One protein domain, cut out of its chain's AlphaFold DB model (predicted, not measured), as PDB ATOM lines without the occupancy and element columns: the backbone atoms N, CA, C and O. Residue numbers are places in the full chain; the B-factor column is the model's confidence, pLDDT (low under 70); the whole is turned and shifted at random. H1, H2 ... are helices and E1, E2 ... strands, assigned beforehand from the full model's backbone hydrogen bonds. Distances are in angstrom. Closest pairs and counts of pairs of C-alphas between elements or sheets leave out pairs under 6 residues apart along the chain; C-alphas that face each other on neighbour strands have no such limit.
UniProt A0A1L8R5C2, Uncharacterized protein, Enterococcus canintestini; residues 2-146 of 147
ATOM      1  N   LEU A   2      -1.760  17.338   8.880       86.62
ATOM      2  CA  LEU A   2      -2.919  17.315   9.800       86.62
ATOM      3  C   LEU A   2      -3.174  15.937  10.431       86.62
ATOM      4  O   LEU A   2      -3.454  15.851  11.618       86.62
ATOM      5  N   GLN A   3      -2.975  14.850   9.678       90.69
ATOM      6  CA  GLN A   3      -3.065  13.489  10.221       90.69
ATOM      7  C   GLN A   3      -2.080  13.221  11.365       90.69
ATOM      8  O   GLN A   3      -2.400  12.459  12.267       90.69
ATOM      9  N   ILE A   4      -0.882  13.814  11.329       90.50
ATOM     10  CA  ILE A   4       0.117  13.641  12.390       90.50
ATOM     11  C   ILE A   4      -0.385  14.339  13.655       90.50
ATOM     12  O   ILE A   4      -0.465  13.702  14.697       90.50
ATOM     13  N   LEU A   5      -0.804  15.605  13.543       92.12
ATOM     14  CA  LEU A   5      -1.339  16.383  14.666       92.12
ATOM     15  C   LEU A   5      -2.596  15.734  15.266       92.12
ATOM     16  O   LEU A   5      -2.661  15.507  16.468       92.12
ATOM     17  N   SER A   6      -3.552  15.331  14.426       94.12
ATOM     18  CA  SER A   6      -4.779  14.659  14.872       94.12
ATOM     19  C   SER A   6      -4.507  13.318  15.571       94.12
ATOM     20  O   SER A   6      -5.211  12.945  16.511       94.12
ATOM     21  N   LYS A   7      -3.465  12.576  15.165       93.56
ATOM     22  CA  LYS A   7      -3.061  11.318  15.822       93.56
ATOM     23  C   LYS A   7      -2.416  11.525  17.195       93.56
ATOM     24  O   LYS A   7      -2.436  10.596  17.995       93.56
ATOM     25  N   GLN A   8      -1.871  12.707  17.483       93.12
ATOM     26  CA  GLN A   8      -1.229  13.005  18.771       93.12
ATOM     27  C   GLN A   8      -2.233  13.240  19.910       93.12
ATOM     28  O   GLN A   8      -1.852  13.197  21.080       93.12
ATOM     29  N   THR A   9      -3.507  13.481  19.597       95.25
ATOM     30  CA  THR A   9      -4.553  13.794  20.581       95.25
ATOM     31  C   THR A   9      -5.676  12.765  20.504       95.25
ATOM     32  O   THR A   9      -5.871  12.120  19.478       95.25
ATOM     33  N   LYS A  10      -6.443  12.576  21.585       96.44
ATOM     34  CA  LYS A  10      -7.673  11.762  21.525       96.44
ATOM     35  C   LYS A  10      -8.830  12.518  20.874       96.44
ATOM     36  O   LYS A  10      -9.638  11.903  20.202       96.44
ATOM     37  N   THR A  11      -8.841  13.837  21.024       98.12
ATOM     38  CA  THR A  11      -9.912  14.737  20.583       98.12
ATOM     39  C   THR A  11      -9.874  15.053  19.087       98.12
ATOM     40  O   THR A  11     -10.806  15.638  18.558       98.12
ATOM     41  N   GLY A  12      -8.756  14.773  18.404       97.12
ATOM     42  CA  GLY A  12      -8.552  15.182  17.013       97.12
ATOM     43  C   GLY A  12      -8.327  16.685  16.826       97.12
ATOM     44  O   GLY A  12      -8.022  17.097  15.708       97.12
ATOM     45  N   LEU A  13      -8.418  17.486  17.898       98.31
ATOM     46  CA  LEU A  13      -8.189  18.928  17.872       98.31
ATOM     47  C   LEU A  13      -6.762  19.256  17.425       98.31
ATOM     48  O   LEU A  13      -5.803  18.550  17.751       98.31
ATOM     49  N   ILE A  14      -6.645  20.364  16.698       98.06
ATOM     50  CA  ILE A  14      -5.413  20.862  16.085       98.06
ATOM     51  C   ILE A  14      -5.158  22.276  16.626       98.06
ATOM     52  O   ILE A  14      -6.122  23.029  16.763       98.06
ATOM     53  N   PRO A  15      -3.907  22.636  16.964       98.25
ATOM     54  CA  PRO A  15      -3.604  23.941  17.534       98.25
ATOM     55  C   PRO A  15      -3.707  25.073  16.510       98.25
ATOM     56  O   PRO A  15      -3.588  24.838  15.304       98.25
ATOM     57  N   ASP A  16      -3.846  26.302  17.003       98.38
ATOM     58  CA  ASP A  16      -3.746  27.532  16.212       98.38
ATOM     59  C   ASP A  16      -2.438  27.580  15.411       98.38
ATOM     60  O   ASP A  16      -2.448  27.889  14.216       98.38
ATOM     61  N   PHE A  17      -1.324  27.206  16.051       98.19
ATOM     62  CA  PHE A  17      -0.013  27.119  15.423       98.19
ATOM     63  C   PHE A  17       0.747  25.853  15.835       98.19
ATOM     64  O   PHE A  17       0.678  25.373  16.968       98.19
ATOM     65  N   ALA A  18       1.537  25.323  14.902       96.81
ATOM     66  CA  ALA A  18       2.420  24.186  15.125       96.81
ATOM     67  C   ALA A  18       3.747  24.373  14.380       96.81
ATOM     68  O   ALA A  18       3.789  24.967  13.304       96.81
ATOM     69  N   TRP A  19       4.819  23.815  14.938       95.38
ATOM     70  CA  TRP A  19       6.141  23.776  14.320       95.38
ATOM     71  C   TRP A  19       6.427  22.403  13.740       95.38
ATOM     72  O   TRP A  19       6.106  21.386  14.355       95.38
ATOM     73  N   ILE A  20       7.110  22.392  12.599       92.31
ATOM     74  CA  ILE A  20       7.791  21.209  12.081       92.31
ATOM     75  C   ILE A  20       9.235  21.291  12.569       92.31
ATOM     76  O   ILE A  20       9.938  22.261  12.283       92.31
ATOM     77  N   LYS A  21       9.670  20.300  13.341       88.69
ATOM     78  CA  LYS A  21      11.060  20.186  13.781       88.69
ATOM     79  C   LYS A  21      11.928  19.534  12.707       88.69
ATOM     80  O   LYS A  21      11.433  18.923  11.765       88.69
ATOM     81  N   THR A  22      13.242  19.626  12.888       87.31
ATOM     82  CA  THR A  22      14.253  19.034  11.997       87.31
ATOM     83  C   THR A  22      14.146  17.513  11.866       87.31
ATOM     84  O   THR A  22      14.581  16.961  10.863       87.31
ATOM     85  N   ASP A  23      13.551  16.831  12.846       87.69
ATOM     86  CA  ASP A  23      13.260  15.391  12.827       87.69
ATOM     87  C   ASP A  23      11.885  15.058  12.210       87.69
ATOM     88  O   ASP A  23      11.381  13.947  12.368       87.69
ATOM     89  N   ASN A  24      11.258  16.014  11.516       82.25
ATOM     90  CA  ASN A  24       9.904  15.936  10.957       82.25
ATOM     91  C   ASN A  24       8.789  15.707  11.993       82.25
ATOM     92  O   ASN A  24       7.649  15.410  11.618       82.25
ATOM     93  N   THR A  25       9.067  15.873  13.289       87.75
ATOM     94  CA  THR A  25       8.008  15.874  14.301       87.75
ATOM     95  C   THR A  25       7.229  17.182  14.252       87.75
ATOM     96  O   THR A  25       7.783  18.259  14.025       87.75
ATOM     97  N   LEU A  26       5.919  17.084  14.469       93.12
ATOM     98  CA  LEU A  26       5.062  18.246  14.643       93.12
ATOM     99  C   LEU A  26       4.753  18.459  16.115       93.12
ATOM    100  O   LEU A  26       4.346  17.514  16.792       93.12
ATOM    101  N   ILE A  27       4.925  19.691  16.586       94.75
ATOM    102  CA  ILE A  27       4.580  20.089  17.951       94.75
ATOM    103  C   ILE A  27       3.716  21.354  17.944       94.75
ATOM    104  O   ILE A  27       3.952  22.230  17.112       94.75
ATOM    105  N   PRO A  28       2.750  21.494  18.866       96.62
ATOM    106  CA  PRO A  28       2.058  22.762  19.072       96.62
ATOM    107  C   PRO A  28       3.042  23.885  19.420       96.62
ATOM    108  O   PRO A  28       4.076  23.644  20.057       96.62
ATOM    109  N   ALA A  29       2.731  25.112  19.001       97.75
ATOM    110  CA  ALA A  29       3.477  26.290  19.425       97.75
ATOM    111  C   ALA A  29       3.361  26.492  20.944       97.75
ATOM    112  O   ALA A  29       2.394  26.073  21.582       97.75
ATOM    113  N   LYS A  30       4.372  27.120  21.546       97.94
ATOM    114  CA  LYS A  30       4.303  27.506  22.960       97.94
ATOM    115  C   LYS A  30       3.389  28.730  23.128       97.94
ATOM    116  O   LYS A  30       3.268  29.507  22.184       97.94
ATOM    117  N   PRO A  31       2.808  28.945  24.323       98.31
ATOM    118  CA  PRO A  31       2.067  30.168  24.624       98.31
ATOM    119  C   PRO A  31       2.868  31.434  24.285       98.31
ATOM    120  O   PRO A  31       4.042  31.532  24.653       98.31
ATOM    121  N   ASN A  32       2.220  32.402  23.634       98.06
ATOM    122  CA  ASN A  32       2.772  33.700  23.216       98.06
ATOM    123  C   ASN A  32       3.987  33.611  22.282       98.06
ATOM    124  O   ASN A  32       4.790  34.541  22.215       98.06
ATOM    125  N   GLN A  33       4.165  32.492  21.583       97.75
ATOM    126  CA  GLN A  33       5.284  32.346  20.660       97.75
ATOM    127  C   GLN A  33       5.030  33.074  19.333       97.75
ATOM    128  O   GLN A  33       5.989  33.464  18.667       97.75
ATOM    129  N   ILE A  34       3.765  33.226  18.939       97.44
ATOM    130  CA  ILE A  34       3.353  33.826  17.668       97.44
ATOM    131  C   ILE A  34       2.306  34.918  17.894       97.44
ATOM    132  O   ILE A  34       2.495  36.025  17.394       97.44
ATOM    133  N   ASN A  35       1.218  34.635  18.617       97.00
ATOM    134  CA  ASN A  35       0.108  35.579  18.763       97.00
ATOM    135  C   ASN A  35      -0.301  35.778  20.225       97.00
ATOM    136  O   ASN A  35      -0.256  36.897  20.730       97.00
ATOM    137  N   ASN A  36      -0.714  34.715  20.916       97.31
ATOM    138  CA  ASN A  36      -1.223  34.822  22.281       97.31
ATOM    139  C   ASN A  36      -1.020  33.534  23.095       97.31
ATOM    140  O   ASN A  36      -0.434  32.548  22.647       97.31
ATOM    141  N   GLN A  37      -1.507  33.536  24.334       98.19
ATOM    142  CA  GLN A  37      -1.327  32.420  25.262       98.19
ATOM    143  C   GLN A  37      -1.907  31.078  24.775       98.19
ATOM    144  O   GLN A  37      -1.503  30.038  25.287       98.19
ATOM    145  N   PHE A  38      -2.804  31.088  23.785       98.50
ATOM    146  CA  PHE A  38      -3.487  29.916  23.233       98.50
ATOM    147  C   PHE A  38      -2.901  29.433  21.896       98.50
ATOM    148  O   PHE A  38      -3.520  28.607  21.231       98.50
ATOM    149  N   ASP A  39      -1.715  29.905  21.493       98.62
ATOM    150  CA  ASP A  39      -1.073  29.516  20.223       98.62
ATOM    151  C   ASP A  39      -0.964  27.990  20.025       98.62
ATOM    152  O   ASP A  39      -1.022  27.493  18.901       98.62
ATOM    153  N   GLY A  40      -0.789  27.243  21.118       98.31
ATOM    154  CA  GLY A  40      -0.670  25.783  21.128       98.31
ATOM    155  C   GLY A  40      -1.979  25.023  21.341       98.31
ATOM    156  O   GLY A  40      -1.943  23.800  21.480       98.31
ATOM    157  N   ASP A  41      -3.115  25.715  21.388       98.75
ATOM    158  CA  ASP A  41      -4.431  25.153  21.691       98.75
ATOM    159  C   ASP A  41      -5.396  25.319  20.510       98.75
ATOM    160  O   ASP A  41      -5.111  26.030  19.546       98.75
ATOM    161  N   TYR A  42      -6.554  24.656  20.571       98.69
ATOM    162  CA  TYR A  42      -7.637  24.890  19.620       98.69
ATOM    163  C   TYR A  42      -8.342  26.196  19.994       98.69
ATOM    164  O   TYR A  42      -9.167  26.218  20.913       98.69
ATOM    165  N   SER A  43      -7.987  27.289  19.320       98.56
ATOM    166  CA  SER A  43      -8.452  28.635  19.646       98.56
ATOM    167  C   SER A  43      -8.955  29.364  18.395       98.56
ATOM    168  O   SER A  43      -9.443  28.740  17.447       98.56
ATOM    169  N   ALA A  44      -8.915  30.696  18.419       97.62
ATOM    170  CA  ALA A  44      -9.534  31.558  17.425       97.62
ATOM    171  C   ALA A  44      -9.075  31.251  15.996       97.62
ATOM    172  O   ALA A  44      -9.858  31.453  15.073       97.62
ATOM    173  N   ASN A  45      -7.857  30.740  15.766       98.31
ATOM    174  CA  ASN A  45      -7.459  30.361  14.413       98.31
ATOM    175  C   ASN A  45      -7.938  28.970  14.010       98.31
ATOM    176  O   ASN A  45      -8.408  28.800  12.875       98.31
ATOM    177  N   ALA A  46      -7.781  27.997  14.904       98.50
ATOM    178  CA  ALA A  46      -8.095  26.597  14.671       98.50
ATOM    179  C   ALA A  46      -9.602  26.323  14.633       98.50
ATOM    180  O   ALA A  46     -10.013  25.335  14.026       98.50
ATOM    181  N   CYS A  47     -10.433  27.225  15.168       98.56
ATOM    182  CA  CYS A  47     -11.892  27.106  15.136       98.56
ATOM    183  C   CYS A  47     -12.467  26.917  13.719       98.56
ATOM    184  O   CYS A  47     -13.523  26.322  13.547       98.56
ATOM    185  N   ARG A  48     -11.737  27.358  12.684       98.44
ATOM    186  CA  ARG A  48     -12.107  27.246  11.260       98.44
ATOM    187  C   ARG A  48     -11.856  25.865  10.656       98.44
ATOM    188  O   ARG A  48     -12.292  25.610   9.535       98.44
ATOM    189  N   ILE A  49     -11.102  25.004  11.337       98.06
ATOM    190  CA  ILE A  49     -10.657  23.721  10.785       98.06
ATOM    191  C   ILE A  49     -11.836  22.811  10.417       98.06
ATOM    192  O   ILE A  49     -11.803  22.324   9.290       98.06
ATOM    193  N   PRO A  50     -12.886  22.619  11.244       97.69
ATOM    194  CA  PRO A  50     -14.031  21.788  10.858       97.69
ATOM    195  C   PRO A  50     -14.653  22.205   9.519       97.69
ATOM    196  O   PRO A  50     -14.807  21.368   8.633       97.69
ATOM    197  N   LEU A  51     -14.880  23.512   9.328       97.00
ATOM    198  CA  LEU A  51     -15.413  24.071   8.082       97.00
ATOM    199  C   LEU A  51     -14.480  23.811   6.887       97.00
ATOM    200  O   LEU A  51     -14.923  23.419   5.815       97.00
ATOM    201  N   ARG A  52     -13.165  23.974   7.067       96.19
ATOM    202  CA  ARG A  52     -12.193  23.705   5.993       96.19
ATOM    203  C   ARG A  52     -12.085  22.224   5.642       96.19
ATOM    204  O   ARG A  52     -11.822  21.894   4.492       96.19
ATOM    205  N   LEU A  53     -12.220  21.340   6.631       95.62
ATOM    206  CA  LEU A  53     -12.143  19.899   6.407       95.62
ATOM    207  C   LEU A  53     -13.386  19.385   5.678       95.62
ATOM    208  O   LEU A  53     -13.225  18.586   4.763       95.62
ATOM    209  N   MET A  54     -14.586  19.867   6.023       93.38
ATOM    210  CA  MET A  54     -15.817  19.447   5.333       93.38
ATOM    211  C   MET A  54     -15.863  19.878   3.858       93.38
ATOM    212  O   MET A  54     -16.515  19.221   3.060       93.38
ATOM    213  N   GLN A  55     -15.161  20.956   3.488       92.44
ATOM    214  CA  GLN A  55     -15.065  21.445   2.105       92.44
ATOM    215  C   GLN A  55     -14.051  20.666   1.251       92.44
ATOM    216  O   GLN A  55     -13.868  20.977   0.077       92.44
ATOM    217  N   SER A  56     -13.308  19.719   1.830       92.12
ATOM    218  CA  SER A  56     -12.242  19.026   1.112       92.12
ATOM    219  C   SER A  56     -12.723  17.719   0.489       92.12
ATOM    220  O   SER A  56     -13.180  16.831   1.198       92.12
ATOM    221  N   ASP A  57     -12.443  17.531  -0.803       90.38
ATOM    222  CA  ASP A  57     -12.660  16.254  -1.509       90.38
ATOM    223  C   ASP A  57     -11.631  15.163  -1.144       90.38
ATOM    224  O   ASP A  57     -11.617  14.067  -1.704       90.38
ATOM    225  N   ASN A  58     -10.697  15.453  -0.234       94.25
ATOM    226  CA  ASN A  58      -9.668  14.500   0.156       94.25
ATOM    227  C   ASN A  58     -10.179  13.578   1.267       94.25
ATOM    228  O   ASN A  58     -10.069  13.902   2.449       94.25
ATOM    229  N   GLU A  59     -10.616  12.378   0.888       91.88
ATOM    230  CA  GLU A  59     -11.113  11.334   1.802       91.88
ATOM    231  C   GLU A  59     -10.159  11.014   2.967       91.88
ATOM    232  O   GLU A  59     -10.577  10.586   4.043       91.88
ATOM    233  N   LYS A  60      -8.852  11.267   2.810       93.00
ATOM    234  CA  LYS A  60      -7.872  11.061   3.886       93.00
ATOM    235  C   LYS A  60      -8.014  12.058   5.044       93.00
ATOM    236  O   LYS A  60      -7.295  11.920   6.042       93.00
ATOM    237  N   LEU A  61      -8.847  13.086   4.894       94.62
ATOM    238  CA  LEU A  61      -9.153  14.092   5.910       94.62
ATOM    239  C   LEU A  61     -10.445  13.786   6.672       94.62
ATOM    240  O   LEU A  61     -10.551  14.209   7.823       94.62
ATOM    241  N   THR A  62     -11.359  12.991   6.111       94.06
ATOM    242  CA  THR A  62     -12.614  12.588   6.769       94.06
ATOM    243  C   THR A  62     -12.387  11.994   8.164       94.06
ATOM    244  O   THR A  62     -13.016  12.462   9.110       94.06
ATOM    245  N   PRO A  63     -11.414  11.081   8.389       95.81
ATOM    246  CA  PRO A  63     -11.172  10.553   9.733       95.81
ATOM    247  C   PRO A  63     -10.714  11.609  10.749       95.81
ATOM    248  O   PRO A  63     -10.881  11.420  11.950       95.81
ATOM    249  N   ILE A  64     -10.101  12.707  10.291       97.12
ATOM    250  CA  ILE A  64      -9.696  13.815  11.166       97.12
ATOM    251  C   ILE A  64     -10.931  14.597  11.597       97.12
ATOM    252  O   ILE A  64     -11.075  14.878  12.784       97.12
ATOM    253  N   LEU A  65     -11.805  14.927  10.640       97.44
ATOM    254  CA  LEU A  65     -13.041  15.650  10.910       97.44
ATOM    255  C   LEU A  65     -13.943  14.858  11.855       97.44
ATOM    256  O   LEU A  65     -14.328  15.391  12.891       97.44
ATOM    257  N   ASN A  66     -14.185  13.579  11.559       97.00
ATOM    258  CA  ASN A  66     -15.031  12.715  12.385       97.00
ATOM    259  C   ASN A  66     -14.520  12.659  13.824       97.00
ATOM    260  O   ASN A  66     -15.276  12.881  14.754       97.00
ATOM    261  N   LYS A  67     -13.205  12.515  14.019       98.00
ATOM    262  CA  LYS A  67     -12.607  12.514  15.359       98.00
ATOM    263  C   LYS A  67     -12.825  13.826  16.125       98.00
ATOM    264  O   LYS A  67     -13.001  13.796  17.341       98.00
ATOM    265  N   MET A  68     -12.800  14.969  15.433       98.44
ATOM    266  CA  MET A  68     -13.142  16.262  16.040       98.44
ATOM    267  C   MET A  68     -14.629  16.327  16.396       98.44
ATOM    268  O   MET A  68     -14.969  16.781  17.487       98.44
ATOM    269  N   LEU A  69     -15.509  15.880  15.498       98.19
ATOM    270  CA  LEU A  69     -16.952  15.863  15.734       98.19
ATOM    271  C   LEU A  69     -17.311  14.927  16.891       98.19
ATOM    272  O   LEU A  69     -18.028  15.360  17.785       98.19
ATOM    273  N   ASP A  70     -16.726  13.729  16.958       98.06
ATOM    274  CA  ASP A  70     -16.869  12.787  18.075       98.06
ATOM    275  C   ASP A  70     -16.540  13.471  19.408       98.06
ATOM    276  O   ASP A  70     -17.349  13.450  20.332       98.06
ATOM    277  N   PHE A  71     -15.412  14.187  19.491       98.50
ATOM    278  CA  PHE A  71     -15.076  14.977  20.679       98.50
ATOM    279  C   PHE A  71     -16.157  16.009  21.027       98.50
ATOM    280  O   PHE A  71     -16.523  16.139  22.197       98.50
ATOM    281  N   PHE A  72     -16.670  16.746  20.035       98.25
ATOM    282  CA  PHE A  72     -17.713  17.742  20.265       98.25
ATOM    283  C   PHE A  72     -19.048  17.112  20.678       98.25
ATOM    284  O   PHE A  72     -19.757  17.730  21.471       98.25
ATOM    285  N   THR A  73     -19.382  15.896  20.219       97.12
ATOM    286  CA  THR A  73     -20.604  15.190  20.662       97.12
ATOM    287  C   THR A  73     -20.608  14.900  22.162       97.12
ATOM    288  O   THR A  73     -21.669  14.873  22.781       97.12
ATOM    289  N   GLU A  74     -19.427  14.735  22.763       95.62
ATOM    290  CA  GLU A  74     -19.271  14.483  24.197       95.62
ATOM    291  C   GLU A  74     -19.354  15.769  25.040       95.62
ATOM    292  O   GLU A  74     -19.408  15.705  26.272       95.62
ATOM    293  N   GLN A  75     -19.351  16.950  24.410       94.81
ATOM    294  CA  GLN A  75     -19.372  18.221  25.130       94.81
ATOM    295  C   GLN A  75     -20.801  18.682  25.411       94.81
ATOM    296  O   GLN A  75     -21.664  18.691  24.539       94.81
ATOM    297  N   LYS A  76     -21.031  19.184  26.631       89.50
ATOM    298  CA  LYS A  76     -22.305  19.833  26.987       89.50
ATOM    299  C   LYS A  76     -22.565  21.090  26.144       89.50
ATOM    300  O   LYS A  76     -23.699  21.356  25.767       89.50
ATOM    301  N   PHE A  77     -21.508  21.857  25.888       93.81
ATOM    302  CA  PHE A  77     -21.507  23.064  25.067       93.81
ATOM    303  C   PHE A  77     -20.226  23.095  24.236       93.81
ATOM    304  O   PHE A  77     -19.192  22.603  24.695       93.81
ATOM    305  N   VAL A  78     -20.275  23.722  23.059       97.69
ATOM    306  CA  VAL A  78     -19.074  24.066  22.287       97.69
ATOM    307  C   VAL A  78     -18.577  25.428  22.770       97.69
ATOM    308  O   VAL A  78     -19.117  26.470  22.397       97.69
ATOM    309  N   TYR A  79     -17.583  25.415  23.654       98.31
ATOM    310  CA  TYR A  79     -16.960  26.612  24.213       98.31
ATOM    311  C   TYR A  79     -16.013  27.280  23.213       98.31
ATOM    312  O   TYR A  79     -15.526  26.650  22.269       98.31
ATOM    313  N   ALA A  80     -15.710  28.558  23.455       98.12
ATOM    314  CA  ALA A  80     -14.794  29.361  22.649       98.12
ATOM    315  C   ALA A  80     -13.311  29.009  22.899       98.12
ATOM    316  O   ALA A  80     -12.493  29.848  23.275       98.12
ATOM    317  N   GLY A  81     -12.977  27.736  22.687       98.50
ATOM    318  CA  GLY A  81     -11.619  27.215  22.680       98.50
ATOM    319  C   GLY A  81     -11.388  26.075  23.668       98.50
ATOM    320  O   GLY A  81     -12.012  25.987  24.729       98.50
ATOM    321  N   TYR A  82     -10.452  25.200  23.310       98.81
ATOM    322  CA  TYR A  82     -10.090  24.018  24.084       98.81
ATOM    323  C   TYR A  82      -8.588  23.776  24.037       98.81
ATOM    324  O   TYR A  82      -7.954  23.879  22.988       98.81
ATOM    325  N   THR A  83      -8.033  23.327  25.157       98.75
ATOM    326  CA  THR A  83      -6.748  22.629  25.119       98.75
ATOM    327  C   THR A  83      -6.841  21.421  24.193       98.75
ATOM    328  O   THR A  83      -7.900  20.801  24.063       98.75
ATOM    329  N   LEU A  84      -5.715  20.984  23.631       98.38
ATOM    330  CA  LEU A  84      -5.694  19.794  22.765       98.38
ATOM    331  C   LEU A  84      -6.141  18.498  23.471       98.38
ATOM    332  O   LEU A  84      -6.470  17.509  22.818       98.38
ATOM    333  N   LYS A  85      -6.183  18.495  24.810       97.81
ATOM    334  CA  LYS A  85      -6.702  17.390  25.632       97.81
ATOM    335  C   LYS A  85      -8.208  17.479  25.911       97.81
ATOM    336  O   LYS A  85      -8.732  16.586  26.564       97.81
ATOM    337  N   GLY A  86      -8.888  18.527  25.445       98.12
ATOM    338  CA  GLY A  86     -10.340  18.689  25.566       98.12
ATOM    339  C   GLY A  86     -10.811  19.509  26.769       98.12
ATOM    340  O   GLY A  86     -12.011  19.650  26.970       98.12
ATOM    341  N   LYS A  87      -9.910  20.093  27.569       98.25
ATOM    342  CA  LYS A  87     -10.307  21.058  28.610       98.25
ATOM    343  C   LYS A  87     -10.669  22.395  27.963       98.25
ATOM    344  O   LYS A  87      -9.832  22.933  27.243       98.25
ATOM    345  N   ALA A  88     -11.853  22.932  28.255       98.50
ATOM    346  CA  ALA A  88     -12.269  24.258  27.799       98.50
ATOM    347  C   ALA A  88     -11.302  25.352  28.291       98.50
ATOM    348  O   ALA A  88     -10.829  25.306  29.432       98.50
ATOM    349  N   LEU A  89     -10.989  26.312  27.417       98.38
ATOM    350  CA  LEU A  89     -10.142  27.469  27.743       98.38
ATOM    351  C   LEU A  89     -10.936  28.580  28.439       98.38
ATOM    352  O   LEU A  89     -10.374  29.329  29.234       98.38
ATOM    353  N   VAL A  90     -12.233  28.654  28.142       97.88
ATOM    354  CA  VAL A  90     -13.202  29.623  28.667       97.88
ATOM    355  C   VAL A  90     -14.551  28.934  28.893       97.88
ATOM    356  O   VAL A  90     -14.761  27.813  28.431       97.88
ATOM    357  N   ASP A  91     -15.461  29.594  29.602       97.12
ATOM    358  CA  ASP A  91     -16.776  29.073  30.001       97.12
ATOM    359  C   ASP A  91     -17.951  29.643  29.184       97.12
ATOM    360  O   ASP A  91     -19.111  29.378  29.497       97.12
ATOM    361  N   TYR A  92     -17.666  30.375  28.104       96.88
ATOM    362  CA  TYR A  92     -18.667  30.921  27.190       96.88
ATOM    363  C   TYR A  92     -18.574  30.311  25.784       96.88
ATOM    364  O   TYR A  92     -17.527  29.819  25.352       96.88
ATOM    365  N   GLN A  93     -19.693  30.346  25.061       96.81
ATOM    366  CA  GLN A  93     -19.790  29.930  23.660       96.81
ATOM    367  C   GLN A  93     -19.573  31.122  22.726       96.81
ATOM    368  O   GLN A  93     -19.798  32.271  23.103       96.81
ATOM    369  N   ASN A  94     -19.152  30.855  21.491       96.00
ATOM    370  CA  ASN A  94     -19.017  31.886  20.467       96.00
ATOM    371  C   ASN A  94     -19.351  31.307  19.079       96.00
ATOM    372  O   ASN A  94     -18.989  30.168  18.768       96.00
ATOM    373  N   GLN A  95     -20.032  32.098  18.243       96.12
ATOM    374  CA  GLN A  95     -20.439  31.706  16.893       96.12
ATOM    375  C   GLN A  95     -19.249  31.270  16.018       96.12
ATOM    376  O   GLN A  95     -19.393  30.312  15.264       96.12
ATOM    377  N   SER A  96     -18.059  31.875  16.146       96.81
ATOM    378  CA  SER A  96     -16.869  31.468  15.375       96.81
ATOM    379  C   SER A  96     -16.385  30.049  15.677       96.81
ATOM    380  O   SER A  96     -15.694  29.456  14.849       96.81
ATOM    381  N   PHE A  97     -16.757  29.484  16.828       98.31
ATOM    382  CA  PHE A  97     -16.436  28.107  17.210       98.31
ATOM    383  C   PHE A  97     -17.587  27.153  16.905       98.31
ATOM    384  O   PHE A  97     -17.357  26.065  16.378       98.31
ATOM    385  N   SER A  98     -18.822  27.565  17.192       97.88
ATOM    386  CA  SER A  98     -19.998  26.720  16.984       97.88
ATOM    387  C   SER A  98     -20.421  26.618  15.516       97.88
ATOM    388  O   SER A  98     -20.850  25.543  15.104       97.88
ATOM    389  N   ALA A  99     -20.276  27.672  14.701       97.69
ATOM    390  CA  ALA A  99     -20.711  27.643  13.299       97.69
ATOM    391  C   ALA A  99     -19.940  26.617  12.447       97.69
ATOM    392  O   ALA A  99     -20.586  25.835  11.751       97.69
ATOM    393  N   PRO A 100     -18.594  26.537  12.518       97.94
ATOM    394  CA  PRO A 100     -17.841  25.515  11.789       97.94
ATOM    395  C   PRO A 100     -18.208  24.080  12.191       97.94
ATOM    396  O   PRO A 100     -18.261  23.205  11.331       97.94
ATOM    397  N   VAL A 101     -18.477  23.839  13.480       97.94
ATOM    398  CA  VAL A 101     -18.908  22.521  13.983       97.94
ATOM    399  C   VAL A 101     -20.314  22.185  13.488       97.94
ATOM    400  O   VAL A 101     -20.535  21.078  13.002       97.94
ATOM    401  N   LEU A 102     -21.245  23.142  13.555       97.19
ATOM    402  CA  LEU A 102     -22.603  22.985  13.035       97.19
ATOM    403  C   LEU A 102     -22.590  22.624  11.548       97.19
ATOM    404  O   LEU A 102     -23.247  21.665  11.156       97.19
ATOM    405  N   ALA A 103     -21.831  23.362  10.733       96.69
ATOM    406  CA  ALA A 103     -21.767  23.114   9.297       96.69
ATOM    407  C   ALA A 103     -21.212  21.725   8.974       96.69
ATOM    408  O   ALA A 103     -21.800  21.007   8.167       96.69
ATOM    409  N   ALA A 104     -20.135  21.319   9.651       96.19
ATOM    410  CA  ALA A 104     -19.542  20.002   9.457       96.19
ATOM    411  C   ALA A 104     -20.477  18.856   9.884       96.19
ATOM    412  O   ALA A 104     -20.476  17.808   9.249       96.19
ATOM    413  N   ALA A 105     -21.297  19.061  10.919       96.06
ATOM    414  CA  ALA A 105     -22.274  18.076  11.383       96.06
ATOM    415  C   ALA A 105     -23.561  18.029  10.535       96.06
ATOM    416  O   ALA A 105     -24.292  17.045  10.582       96.06
ATOM    417  N   TYR A 106     -23.872  19.084   9.775       93.56
ATOM    418  CA  TYR A 106     -25.195  19.280   9.169       93.56
ATOM    419  C   TYR A 106     -25.607  18.212   8.147       93.56
ATOM    420  O   TYR A 106     -26.795  17.934   8.007       93.56
ATOM    421  N   LYS A 107     -24.645  17.626   7.425       76.69
ATOM    422  CA  LYS A 107     -24.903  16.642   6.355       76.69
ATOM    423  C   LYS A 107     -24.680  15.186   6.793       76.69
ATOM    424  O   LYS A 107     -24.776  14.296   5.953       76.69
ATOM    425  N   ASP A 108     -24.381  14.943   8.070       78.75
ATOM    426  CA  ASP A 108     -23.935  13.636   8.561       78.75
ATOM    427  C   ASP A 108     -24.787  13.178   9.760       78.75
ATOM    428  O   ASP A 108     -24.666  13.683  10.877       78.75
ATOM    429  N   GLU A 109     -25.690  12.224   9.508       84.56
ATOM    430  CA  GLU A 109     -26.682  11.688  10.461       84.56
ATOM    431  C   GLU A 109     -26.127  11.322  11.859       84.56
ATOM    432  O   GLU A 109     -26.739  11.725  12.860       84.56
ATOM    433  N   PRO A 110     -24.966  10.638  11.983       92.69
ATOM    434  CA  PRO A 110     -24.270  10.410  13.252       92.69
ATOM    435  C   PRO A 110     -24.121  11.643  14.152       92.69
ATOM    436  O   PRO A 110     -24.064  11.504  15.374       92.69
ATOM    437  N   TYR A 111     -24.087  12.847  13.577       95.94
ATOM    438  CA  TYR A 111     -23.841  14.103  14.285       95.94
ATOM    439  C   TYR A 111     -25.083  15.002  14.410       95.94
ATOM    440  O   TYR A 111     -24.972  16.164  14.807       95.94
ATOM    441  N   SER A 112     -26.289  14.475  14.181       94.00
ATOM    442  CA  SER A 112     -27.565  15.206  14.351       94.00
ATOM    443  C   SER A 112     -27.748  15.851  15.742       94.00
ATOM    444  O   SER A 112     -28.359  16.919  15.876       94.00
ATOM    445  N   GLY A 113     -27.154  15.271  16.793       94.69
ATOM    446  CA  GLY A 113     -27.102  15.876  18.131       94.69
ATOM    447  C   GLY A 113     -26.297  17.185  18.182       94.69
ATOM    448  O   GLY A 113     -26.697  18.140  18.857       94.69
ATOM    449  N   LEU A 114     -25.204  17.285  17.418       96.44
ATOM    450  CA  LEU A 114     -24.450  18.534  17.260       96.44
ATOM    451  C   LEU A 114     -25.254  19.574  16.492       96.44
ATOM    452  O   LEU A 114     -25.279  20.734  16.899       96.44
ATOM    453  N   VAL A 115     -25.983  19.161  15.455       95.31
ATOM    454  CA  VAL A 115     -26.889  20.063  14.728       95.31
ATOM    455  C   VAL A 115     -27.918  20.668  15.681       95.31
ATOM    456  O   VAL A 115     -28.082  21.887  15.741       95.31
ATOM    457  N   THR A 116     -28.548  19.826  16.501       94.25
ATOM    458  CA  THR A 116     -29.554  20.261  17.478       94.25
ATOM    459  C   THR A 116     -28.966  21.205  18.527       94.25
ATOM    460  O   THR A 116     -29.565  22.237  18.827       94.25
ATOM    461  N   SER A 117     -27.790  20.884  19.076       94.56
ATOM    462  CA  SER A 117     -27.167  21.686  20.138       94.56
ATOM    463  C   SER A 117     -26.555  22.997  19.643       94.56
ATOM    464  O   SER A 117     -26.464  23.940  20.424       94.56
ATOM    465  N   GLN A 118     -26.146  23.085  18.371       95.81
ATOM    466  CA  GLN A 118     -25.483  24.272  17.811       95.81
ATOM    467  C   GLN A 118     -26.395  25.154  16.943       95.81
ATOM    468  O   GLN A 118     -25.962  26.222  16.511       95.81
ATOM    469  N   LYS A 119     -27.670  24.786  16.738       94.31
ATOM    470  CA  LYS A 119     -28.639  25.569  15.938       94.31
ATOM    471  C   LYS A 119     -28.831  27.020  16.401       94.31
ATOM    472  O   LYS A 119     -29.202  27.870  15.598       94.31
ATOM    473  N   TRP A 120     -28.539  27.325  17.665       94.62
ATOM    474  CA  TRP A 120     -28.598  28.691  18.196       94.62
ATOM    475  C   TRP A 120     -27.775  29.674  17.345       94.62
ATOM    476  O   TRP A 120     -28.187  30.814  17.145       94.62
ATOM    477  N   VAL A 121     -26.665  29.208  16.755       93.94
ATOM    478  CA  VAL A 121     -25.804  30.013  15.883       93.94
ATOM    479  C   VAL A 121     -26.583  30.600  14.717       93.94
ATOM    480  O   VAL A 121     -26.360  31.755  14.373       93.94
ATOM    481  N   ILE A 122     -27.478  29.838  14.082       91.44
ATOM    482  CA  ILE A 122     -28.244  30.324  12.925       91.44
ATOM    483  C   ILE A 122     -29.425  31.196  13.352       91.44
ATOM    484  O   ILE A 122     -29.729  32.162  12.651       91.44
ATOM    485  N   GLU A 123     -30.008  30.917  14.520       92.75
ATOM    486  CA  GLU A 123     -31.136  31.651  15.106       92.75
ATOM    487  C   GLU A 123     -30.737  33.063  15.579       92.75
ATOM    488  O   GLU A 123     -31.549  33.985  15.514       92.75
ATOM    489  N   GLU A 124     -29.487  33.271  16.005       91.19
ATOM    490  CA  GLU A 124     -29.012  34.587  16.449       91.19
ATOM    491  C   GLU A 124     -28.858  35.600  15.295       91.19
ATOM    492  O   GLU A 124     -28.108  35.357  14.355       91.19
ATOM    493  N   PRO A 125     -29.484  36.783  15.329       90.50
ATOM    494  CA  PRO A 125     -29.367  37.754  14.239       90.50
ATOM    495  C   PRO A 125     -27.949  38.336  14.107       90.50
ATOM    496  O   PRO A 125     -27.271  38.573  15.106       90.50
ATOM    497  N   ILE A 126     -27.532  38.627  12.868       90.38
ATOM    498  CA  ILE A 126     -26.290  39.366  12.577       90.38
ATOM    499  C   ILE A 126     -26.446  40.799  13.101       90.38
ATOM    500  O   ILE A 126     -27.399  41.494  12.748       90.38
ATOM    501  N   GLN A 127     -25.508  41.235  13.939       89.62
ATOM    502  CA  GLN A 127     -25.490  42.552  14.583       89.62
ATOM    503  C   GLN A 127     -24.555  43.543  13.872       89.62
ATOM    504  O   GLN A 127     -24.667  44.749  14.095       89.62
ATOM    505  N   GLY A 128     -23.614  43.061  13.050       86.44
ATOM    506  CA  GLY A 128     -22.646  43.880  12.310       86.44
ATOM    507  C   GLY A 128     -21.486  44.399  13.165       86.44
ATOM    508  O   GLY A 128     -20.789  45.327  12.757       86.44
ATOM    509  N   LYS A 129     -21.297  43.849  14.371       88.25
ATOM    510  CA  LYS A 129     -20.288  44.310  15.347       88.25
ATOM    511  C   LYS A 129     -19.158  43.309  15.566       88.25
ATOM    512  O   LYS A 129     -18.075  43.706  15.985       88.25
ATOM    513  N   ASN A 130     -19.395  42.038  15.247       89.19
ATOM    514  CA  ASN A 130     -18.454  40.948  15.481       89.19
ATOM    515  C   ASN A 130     -18.018  40.358  14.143       89.19
ATOM    516  O   ASN A 130     -18.414  39.254  13.780       89.19
ATOM    517  N   TYR A 131     -17.190  41.115  13.413       94.06
ATOM    518  CA  TYR A 131     -16.757  40.776  12.053       94.06
ATOM    519  C   TYR A 131     -16.346  39.304  11.901       94.06
ATOM    520  O   TYR A 131     -16.802  38.631  10.980       94.06
ATOM    521  N   TYR A 132     -15.500  38.800  12.804       96.06
ATOM    522  CA  TYR A 132     -14.955  37.447  12.702       96.06
ATOM    523  C   TYR A 132     -16.026  36.362  12.881       96.06
ATOM    524  O   TYR A 132     -16.156  35.463  12.049       96.06
ATOM    525  N   ASP A 133     -16.815  36.490  13.944       94.69
ATOM    526  CA  ASP A 133     -17.846  35.536  14.340       94.69
ATOM    527  C   ASP A 133     -18.965  35.468  13.296       94.69
ATOM    528  O   ASP A 133     -19.329  34.389  12.821       94.69
ATOM    529  N   GLU A 134     -19.434  36.636  12.856       95.00
ATOM    530  CA  GLU A 134     -20.508  36.761  11.873       95.00
ATOM    531  C   GLU A 134     -20.059  36.309  10.479       95.00
ATOM    532  O   GLU A 134     -20.829  35.666   9.765       95.00
ATOM    533  N   THR A 135     -18.799  36.559  10.099       96.19
ATOM    534  CA  THR A 135     -18.252  36.054   8.830       96.19
ATOM    535  C   THR A 135     -18.221  34.529   8.817       96.19
ATOM    536  O   THR A 135     -18.668  33.915   7.847       96.19
ATOM    537  N   LEU A 136     -17.728  33.895   9.886       96.81
ATOM    538  CA  LEU A 136     -17.696  32.432   9.958       96.81
ATOM    539  C   LEU A 136     -19.090  31.822  10.026       96.81
ATOM    540  O   LEU A 136     -19.316  30.793   9.391       96.81
ATOM    541  N   LYS A 137     -20.033  32.475  10.712       95.81
ATOM    542  CA  LYS A 137     -21.447  32.099  10.661       95.81
ATOM    543  C   LYS A 137     -21.976  32.104   9.225       95.81
ATOM    544  O   LYS A 137     -22.562  31.111   8.803       95.81
ATOM    545  N   VAL A 138     -21.789  33.195   8.481       95.94
ATOM    546  CA  VAL A 138     -22.300  33.309   7.103       95.94
ATOM    547  C   VAL A 138     -21.692  32.235   6.204       95.94
ATOM    548  O   VAL A 138     -22.432  31.561   5.491       95.94
ATOM    549  N   LEU A 139     -20.374  32.026   6.270       96.31
ATOM    550  CA  LEU A 139     -19.700  30.986   5.485       96.31
ATOM    551  C   LEU A 139     -20.211  29.581   5.830       96.31
ATOM    552  O   LEU A 139     -20.528  28.812   4.931       96.31
ATOM    553  N   ALA A 140     -20.344  29.267   7.120       95.62
ATOM    554  CA  ALA A 140     -20.877  27.989   7.584       95.62
ATOM    555  C   ALA A 140     -22.296  27.732   7.051       95.62
ATOM    556  O   ALA A 140     -22.567  26.665   6.506       95.62
ATOM    557  N   VAL A 141     -23.181  28.729   7.149       94.31
ATOM    558  CA  VAL A 141     -24.554  28.632   6.633       94.31
ATOM    559  C   VAL A 141     -24.562  28.428   5.121       94.31
ATOM    560  O   VAL A 141     -25.295  27.574   4.635       94.31
ATOM    561  N   LEU A 142     -23.742  29.165   4.367       94.81
ATOM    562  CA  LEU A 142     -23.659  28.981   2.917       94.81
ATOM    563  C   LEU A 142     -23.259  27.547   2.554       94.81
ATOM    564  O   LEU A 142     -23.911  26.950   1.704       94.81
ATOM    565  N   GLU A 143     -22.269  26.966   3.233       93.00
ATOM    566  CA  GLU A 143     -21.834  25.584   2.976       93.00
ATOM    567  C   GLU A 143     -22.889  24.532   3.331       93.00
ATOM    568  O   GLU A 143     -23.053  23.539   2.617       93.00
ATOM    569  N   MET A 144     -23.659  24.756   4.399       92.31
ATOM    570  CA  MET A 144     -24.763  23.868   4.781       92.31
ATOM    571  C   MET A 144     -25.807  23.739   3.664       92.31
ATOM    572  O   MET A 144     -26.341  22.650   3.445       92.31
ATOM    573  N   TYR A 145     -26.073  24.834   2.947       89.38
ATOM    574  CA  TYR A 145     -27.078  24.901   1.882       89.38
ATOM    575  C   TYR A 145     -26.491  24.870   0.464       89.38
ATOM    576  O   TYR A 145     -27.250  24.934  -0.508       89.38
ATOM    577  N   ASN A 146     -25.168  24.751   0.328       85.12
ATOM    578  CA  ASN A 146     -24.521  24.573  -0.964       85.12
ATOM    579  C   ASN A 146     -24.810  23.156  -1.492       85.12
ATOM    580  O   ASN A 146     -24.741  22.180  -0.730       85.12
TER     581      ASN A 146
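AT A GLANCE: This is residues 2 to 146 of the 147 residues of an uncharacterized protein of Enterococcus canintestini (UniProt A0A1L8R5C2). A helical body is built round H4, with H2 and H7 running nearly alongside it, H5 folding back along it and H3 crossing at a steep tilt; at the far end of the longest axis sit H1 and the small strand hairpin E1 and E2. Two long stretches with no named element, residues 29 to 45 and 74 to 94, link the parts. The printed part has 145 residues, with seven named helices and two named strands in the order H1 E1 E2 H2 H3 H4 H5 H6 H7; the sheet E1 - E2 is antiparallel and the class is mostly helix. It is compact, with a radius of gyration of the C-alphas of 14.8 A and spans of 46 by 34 by 26 A.

HOW THE PARTS SIT: Look first at the hairpin of E1, residues 18 to 20, and E2, residues 26 to 28: N 19 and O 27 are 2.8 A apart and N 27 and O 19 3.0 A, both within hydrogen-bond range. H1, residues 2 to 8, and E2 have 3 pairs of C-alphas within 8 A, the closest being those of Leu 5 and Leu 26, 6.7 A apart. H1 touches H3, residues 59 to 73, with H3's residues 61 to 64 alone, closest at the C-alphas of Ser 6 and Ile 64, 6.2 A. The hub is H4, residues 95 to 105, which touches five helices. H2, residues 46 to 54, touches it at a shallow tilt of 23 degrees, the same way, closest at the C-alphas of Leu 51 and Pro 100, 4.7 A. H7, residues 131 to 145, touches it at a shallow tilt of 14 degrees, the same way, closest at the C-alphas of Ser 96 and Asp 133, 4.3 A. H5, residues 109 to 118, forms a helical hairpin with H4, at 21 degrees, closest at the C-alphas of Ala 105 and Tyr 111, 5.2 A. H3 touches H4 at a steep tilt of 61 degrees, opposite ways, closest at the C-alphas of Leu 69 and Val 101, 7.2 A. H6, residues 120 to 123, only just touches H4, with 3 pairs of C-alphas within 8 A, closest at Gln 95 and Val 121, 5.7 A. Every O i to N i+4 pair is within hydrogen-bond range in H1 and H7, against 3 of 5 in H2, 9 of 11 in H3, 5 of 7 in H4 and 4 of 6 in H5; H6 is too short for such a pair.

IN THESE COORDINATES: Find C-alpha 2 at (-2.919, 17.315, 9.800), where H1 begins. H3 and H7 are the longest helices, each 21.5 A from first to last C-alpha; H7 ends at C-alpha 145, (-27.078, 24.901, 1.882).

THE WHOLE: The C-alphas of Asp 23 and Pro 125 are the two farthest apart, 48.2 A. The links E2 to H2 and H3 to H4 are long. The printed part has no cut, and no printed residue is under 70 in pLDDT.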